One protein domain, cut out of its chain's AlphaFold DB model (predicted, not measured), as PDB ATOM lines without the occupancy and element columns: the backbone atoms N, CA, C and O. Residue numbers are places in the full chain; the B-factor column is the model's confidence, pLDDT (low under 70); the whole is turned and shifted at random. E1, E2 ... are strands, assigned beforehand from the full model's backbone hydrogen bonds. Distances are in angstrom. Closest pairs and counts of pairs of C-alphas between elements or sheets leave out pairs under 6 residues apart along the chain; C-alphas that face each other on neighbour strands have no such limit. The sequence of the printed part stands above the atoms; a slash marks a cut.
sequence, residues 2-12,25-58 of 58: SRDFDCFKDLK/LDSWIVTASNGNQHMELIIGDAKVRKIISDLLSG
ATOM      1  N   SER A   2     181.196 180.952 158.804       71.81
ATOM      2  CA  SER A   2     179.877 180.898 159.452       71.81
ATOM      3  C   SER A   2     179.654 179.483 159.985       71.81
ATOM      4  O   SER A   2     179.872 178.539 159.236       71.81
ATOM      5  N   ARG A   3     179.195 179.341 161.233       76.44
ATOM      6  CA  ARG A   3     178.765 178.045 161.781       76.44
ATOM      7  C   ARG A   3     177.668 177.443 160.889       76.44
ATOM      8  O   ARG A   3     176.798 178.186 160.399       76.44
ATOM      9  N   ASP A   4     177.755 176.132 160.678       82.81
ATOM     10  CA  ASP A   4     176.744 175.345 159.972       82.81
ATOM     11  C   ASP A   4     175.399 175.409 160.702       82.81
ATOM     12  O   ASP A   4     175.332 175.740 161.888       82.81
ATOM     13  N   PHE A   5     174.315 175.139 159.978       83.81
ATOM     14  CA  PHE A   5     172.991 175.083 160.585       83.81
ATOM     15  C   PHE A   5     172.823 173.790 161.390       83.81
ATOM     16  O   PHE A   5     173.102 172.698 160.897       83.81
ATOM     17  N   ASP A   6     172.326 173.928 162.612       83.81
ATOM     18  CA  ASP A   6     171.943 172.831 163.489       83.81
ATOM     19  C   ASP A   6     170.557 172.283 163.088       83.81
ATOM     20  O   ASP A   6     169.701 173.023 162.592       83.81
ATOM     21  N   CYS A   7     170.319 170.987 163.326       81.56
ATOM     22  CA  CYS A   7     169.012 170.354 163.123       81.56
ATOM     23  C   CYS A   7     168.237 170.239 164.446       81.56
ATOM     24  O   CYS A   7     168.831 170.075 165.514       81.56
ATOM     25  N   PHE A   8     166.899 170.201 164.404       80.44
ATOM     26  CA  PHE A   8     166.076 170.130 165.630       80.44
ATOM     27  C   PHE A   8     166.353 168.910 166.515       80.44
ATOM     28  O   PHE A   8     166.136 168.962 167.728       80.44
ATOM     29  N   LYS A   9     166.799 167.804 165.915       79.81
ATOM     30  CA  LYS A   9     167.157 166.566 166.621       79.81
ATOM     31  C   LYS A   9     168.433 166.695 167.460       79.81
ATOM     32  O   LYS A   9     168.626 165.912 168.381       79.81
ATOM     33  N   ASP A  10     169.284 167.662 167.129       76.94
ATOM     34  CA  ASP A  10     170.595 167.835 167.751       76.94
ATOM     35  C   ASP A  10     170.526 168.806 168.938       76.94
ATOM     36  O   ASP A  10     171.505 168.952 169.664       76.94
ATOM     37  N   LEU A  11     169.353 169.414 169.175       82.69
ATOM     38  CA  LEU A  11     169.098 170.311 170.295       82.69
ATOM     39  C   LEU A  11     169.294 169.602 171.639       82.69
ATOM     40  O   LEU A  11     168.525 168.719 172.027       82.69
ATOM     41  N   LYS A  12     170.295 170.063 172.382       83.00
ATOM     42  CA  LYS A  12     170.614 169.671 173.757       83.00
ATOM     43  C   LYS A  12     170.432 170.860 174.693       83.00
ATOM     44  O   LYS A  12     170.748 171.989 174.334       83.00
ATOM     45  N   LEU A  25     155.183 176.145 159.164       88.38
ATOM     46  CA  LEU A  25     154.095 175.265 158.743       88.38
ATOM     47  C   LEU A  25     152.730 175.866 159.080       88.38
ATOM     48  O   LEU A  25     151.804 175.694 158.294       88.38
ATOM     49  N   ASP A  26     152.626 176.553 160.218       90.44
ATOM     50  CA  ASP A  26     151.427 177.263 160.665       90.44
ATOM     51  C   ASP A  26     151.807 178.378 161.653       90.44
ATOM     52  O   ASP A  26     152.904 178.347 162.225       90.44
ATOM     53  N   SER A  27     150.924 179.356 161.845       91.25
ATOM     54  CA  SER A  27     151.136 180.467 162.771       91.25
ATOM     55  C   SER A  27     149.846 181.143 163.215       91.25
ATOM     56  O   SER A  27     148.960 181.371 162.391       91.25
ATOM     57  N   TRP A  28     149.787 181.583 164.469       92.81
ATOM     58  CA  TRP A  28     148.667 182.367 164.993       92.81
ATOM     59  C   TRP A  28     149.125 183.357 166.070       92.81
ATOM     60  O   TRP A  28     150.210 183.235 166.635       92.81
ATOM     61  N   ILE A  29     148.297 184.372 166.330       92.75
ATOM     62  CA  ILE A  29     148.537 185.368 167.381       92.75
ATOM     63  C   ILE A  29     147.805 184.923 168.644       92.75
ATOM     64  O   ILE A  29     146.602 184.663 168.608       92.75
ATOM     65  N   VAL A  30     148.522 184.886 169.763       90.00
ATOM     66  CA  VAL A  30     147.978 184.603 171.091       90.00
ATOM     67  C   VAL A  30     148.022 185.874 171.925       90.00
ATOM     68  O   VAL A  30     148.995 186.625 171.903       90.00
ATOM     69  N   THR A  31     146.947 186.128 172.667       93.62
ATOM     70  CA  THR A  31     146.916 187.187 173.681       93.62
ATOM     71  C   THR A  31     147.173 186.544 175.037       93.62
ATOM     72  O   THR A  31     146.379 185.722 175.493       93.62
ATOM     73  N   ALA A  32     148.298 186.884 175.660       89.19
ATOM     74  CA  ALA A  32     148.659 186.414 176.988       89.19
ATOM     75  C   ALA A  32     147.710 186.985 178.055       89.19
ATOM     76  O   ALA A  32     147.011 187.977 177.839       89.19
ATOM     77  N   SER A  33     147.714 186.383 179.244       87.44
ATOM     78  CA  SER A  33     146.864 186.802 180.370       87.44
ATOM     79  C   SER A  33     147.118 188.240 180.840       87.44
ATOM     80  O   SER A  33     146.228 188.862 181.415       87.44
ATOM     81  N   ASN A  34     148.306 188.784 180.571       91.06
ATOM     82  CA  ASN A  34     148.669 190.178 180.839       91.06
ATOM     83  C   ASN A  34     148.248 191.153 179.718       91.06
ATOM     84  O   ASN A  34     148.580 192.331 179.787       91.06
ATOM     85  N   GLY A  35     147.538 190.675 178.691       90.62
ATOM     86  CA  GLY A  35     147.086 191.469 177.548       90.62
ATOM     87  C   GLY A  35     148.123 191.636 176.433       90.62
ATOM     88  O   GLY A  35     147.782 192.167 175.377       90.62
ATOM     89  N   ASN A  36     149.359 191.163 176.616       93.25
ATOM     90  CA  ASN A  36     150.385 191.246 175.578       93.25
ATOM     91  C   ASN A  36     150.131 190.219 174.474       93.25
ATOM     92  O   ASN A  36     149.802 189.063 174.739       93.25
ATOM     93  N   GLN A  37     150.335 190.631 173.227       92.50
ATOM     94  CA  GLN A  37     150.233 189.741 172.075       92.50
ATOM     95  C   GLN A  37     151.600 189.171 171.706       92.50
ATOM     96  O   GLN A  37     152.593 189.896 171.682       92.50
ATOM     97  N   HIS A  38     151.633 187.883 171.385       88.44
ATOM     98  CA  HIS A  38     152.797 187.207 170.817       88.44
ATOM     99  C   HIS A  38     152.358 186.245 169.708       88.44
ATOM    100  O   HIS A  38     151.175 185.929 169.564       88.44
ATOM    101  N   MET A  39     153.309 185.824 168.880       90.06
ATOM    102  CA  MET A  39     153.068 184.901 167.774       90.06
ATOM    103  C   MET A  39     153.523 183.503 168.180       90.06
ATOM    104  O   MET A  39     154.669 183.316 168.579       90.06
ATOM    105  N   GLU A  40     152.647 182.519 168.022       90.00
ATOM    106  CA  GLU A  40     153.008 181.108 168.106       90.00
ATOM    107  C   GLU A  40     153.168 180.533 166.695       90.00
ATOM    108  O   GLU A  40     152.492 180.948 165.748       90.00
ATOM    109  N   LEU A  41     154.108 179.595 166.541       89.56
ATOM    110  CA  LEU A  41     154.516 179.045 165.251       89.56
ATOM    111  C   LEU A  41     154.638 177.522 165.334       89.56
ATOM    112  O   LEU A  41     155.299 176.984 166.219       89.56
ATOM    113  N   ILE A  42     154.125 176.815 164.331       85.56
ATOM    114  CA  ILE A  42     154.548 175.439 164.062       85.56
ATOM    115  C   ILE A  42     155.660 175.505 163.025       85.56
ATOM    116  O   ILE A  42     155.442 175.975 161.909       85.56
ATOM    117  N   ILE A  43     156.850 175.007 163.366       87.94
ATOM    118  CA  ILE A  43     158.009 175.026 162.471       87.94
ATOM    119  C   ILE A  43     158.520 173.613 162.161       87.94
ATOM    120  O   ILE A  43     158.317 172.647 162.896       87.94
ATOM    121  N   GLY A  44     159.159 173.460 161.007       83.81
ATOM    122  CA  GLY A  44     159.751 172.205 160.559       83.81
ATOM    123  C   GLY A  44     161.160 172.418 160.026       83.81
ATOM    124  O   GLY A  44     161.433 173.404 159.349       83.81
ATOM    125  N   ASP A  45     162.044 171.478 160.324       78.56
ATOM    126  CA  ASP A  45     163.373 171.336 159.725       78.56
ATOM    127  C   ASP A  45     163.256 170.359 158.541       78.56
ATOM    128  O   ASP A  45     162.338 169.535 158.493       78.56
ATOM    129  N   ALA A  46     164.191 170.433 157.591       68.94
ATOM    130  CA  ALA A  46     164.391 169.462 156.515       68.94
ATOM    131  C   ALA A  46     164.299 167.980 156.948       68.94
ATOM    132  O   ALA A  46     164.011 167.132 156.102       68.94
ATOM    133  N   LYS A  47     164.535 167.645 158.227       63.75
ATOM    134  CA  LYS A  47     164.489 166.261 158.737       63.75
ATOM    135  C   LYS A  47     163.373 165.936 159.739       63.75
ATOM    136  O   LYS A  47     163.070 164.754 159.884       63.75
ATOM    137  N   VAL A  48     162.761 166.903 160.436       56.00
ATOM    138  CA  VAL A  48     161.768 166.638 161.511       56.00
ATOM    139  C   VAL A  48     160.760 167.797 161.655       56.00
ATOM    140  O   VAL A  48     161.151 168.963 161.648       56.00
ATOM    141  N   ARG A  49     159.463 167.492 161.846       53.41
ATOM    142  CA  ARG A  49     158.443 168.469 162.301       53.41
ATOM    143  C   ARG A  49     158.533 168.633 163.821       53.41
ATOM    144  O   ARG A  49     158.444 167.626 164.520       53.41
ATOM    145  N   LYS A  50     158.668 169.856 164.345       59.25
ATOM    146  CA  LYS A  50     158.679 170.104 165.797       59.25
ATOM    147  C   LYS A  50     157.796 171.303 166.146       59.25
ATOM    148  O   LYS A  50     158.012 172.401 165.653       59.25
ATOM    149  N   ILE A  51     156.797 171.084 166.998       55.47
ATOM    150  CA  ILE A  51     155.971 172.161 167.557       55.47
ATOM    151  C   ILE A  51     156.827 172.878 168.608       55.47
ATOM    152  O   ILE A  51     157.336 172.224 169.520       55.47
ATOM    153  N   ILE A  52     157.023 174.187 168.458       61.88
ATOM    154  CA  ILE A  52     157.654 175.036 169.471       61.88
ATOM    155  C   ILE A  52     156.620 176.101 169.834       61.88
ATOM    156  O   ILE A  52     156.351 176.984 169.026       61.88
ATOM    157  N   SER A  53     156.020 175.996 171.021       52.03
ATOM    158  CA  SER A  53     155.362 177.143 171.650       52.03
ATOM    159  C   SER A  53     156.445 178.003 172.306       52.03
ATOM    160  O   SER A  53     157.438 177.468 172.797       52.03
ATOM    161  N   ASP A  54     156.248 179.314 172.292       52.75
ATOM    162  CA  ASP A  54     157.118 180.349 172.860       52.75
ATOM    163  C   ASP A  54     158.407 180.673 172.094       52.75
ATOM    164  O   ASP A  54     159.521 180.262 172.420       52.75
ATOM    165  N   LEU A  55     158.250 181.569 171.119       51.59
ATOM    166  CA  LEU A  55     159.254 182.582 170.833       51.59
ATOM    167  C   LEU A  55     158.589 183.930 171.146       51.59
ATOM    168  O   LEU A  55     157.634 184.296 170.472       51.59
ATOM    169  N   LEU A  56     159.116 184.680 172.117       45.72
ATOM    170  CA  LEU A  56     158.716 186.056 172.472       45.72
ATOM    171  C   LEU A  56     157.582 186.207 173.510       45.72
ATOM    172  O   LEU A  56     156.584 186.882 173.267       45.72
ATOM    173  N   SER A  57     157.797 185.714 174.727       41.91
ATOM    174  CA  SER A  57     157.377 186.465 175.917       41.91
ATOM    175  C   SER A  57     158.642 186.932 176.639       41.91
ATOM    176  O   SER A  57     159.410 186.125 177.159       41.91
ATOM    177  N   GLY A  58     158.924 188.233 176.523       43.62
ATOM    178  CA  GLY A  58     159.971 188.909 177.295       43.62
ATOM    179  C   GLY A  58     159.567 189.102 178.748       43.62
ATOM    180  O   GLY A  58     158.344 189.089 179.025       43.62
TER     181      GLY A  58
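AT A GLANCE: This is residues 2 to 12 and 25 to 58 of the 58 residues of an uncharacterized protein of Medicago truncatula (UniProt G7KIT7). A long antiparallel hairpin, E1 and E2, makes a narrow ribbon, and the short strand E3 folds back beside the last part of E2 to widen it into a small three-stranded sheet. A separate piece with no named element, residues 2 to 12, lies at the end of the long axis where E2 turns into E3, while the turn between E1 and E2 makes the opposite end; after E3 the last residues, 53 to 58, run on as a tail on the side of E2 away from E1. The printed part has 45 residues, with no named helix and three strands in the order E1, E2, E3; the sheet has this same order and is antiparallel throughout. The class is all strand, though under half of the residues, 19 of the 45, are in named elements. The whole is loose, with a radius of gyration of the C-alphas of 13.4 A, and elongated, spanning 37 by 21 by 19 A.

IN THESE COORDINATES: The longest strand by residues is E2, residues 37 to 44, which begins with C-alpha 37 at (150.233, 189.741, 172.075), ends with C-alpha 44 at (159.751, 172.205, 160.559) and is 23.0 A long from its first to its last C-alpha. Before it comes E1, residues 25 to 31, which begins with C-alpha 25 at (154.095, 175.265, 158.743) and is 20.4 A long. After it comes E3, residues 49 to 52, which is 9.8 A long and ends with C-alpha 52 at (157.654, 175.036, 169.471). In the first printed stretch, residues 2 to 12, residues 8 to 10 are a short helical run that bears no name.

HOW THE PARTS SIT: E2 is the inner strand of the sheet, and E1 and E3 are its edge strands. E1 and E2 form a hairpin and are antiparallel, with 162 degrees between their N-to-C directions. Among the C-alphas of this pair that face each other are those of Ser 27 and Leu 41, 4.4 A apart, and those of Thr 31 and Gln 37, 4.5 A apart. Of its backbone atoms, N 25 and O 42 are within hydrogen-bond range at 2.8 A, and so are N 38 and O 30 at 3.0 A. E2 and E3 form a second hairpin, also antiparallel, with 161 degrees between their directions. The C-alphas of Gly 44 and Arg 49 face each other at 4.3 A, and those of Ile 42 and Ile 51 at 5.0 A. Here N 50 and O 43 are within hydrogen-bond range at 3.2 A. E1 and E3 are apart. Together the three strands make a meander, each strand the antiparallel neighbour of the one before. The C-alphas of the sheet lie up to 2.9 A off the best plane through them.

THE WHOLE: The two C-alphas farthest apart are those of Ser 2 and Ser 33, at 39.5 A, and the first and last printed C-alphas, those of Ser 2 and Gly 58, are 27.9 A apart. Residues 13 to 24 are cut out and not printed, and the gap across the cut, from C-alpha 12 to C-alpha 25, is 23.0 A. The link from E1 to E2, with 5 residues between them, and the link from E2 to E3, with 4, are both tight; no link is long. Gly 58 is the chain's last residue. The mean pLDDT of the printed part is 77.0. E1 and E2 have mean pLDDT 91 and 88, while E3 has 58. The model's confidence is low, under 70, for 13 residues, 46 to 58.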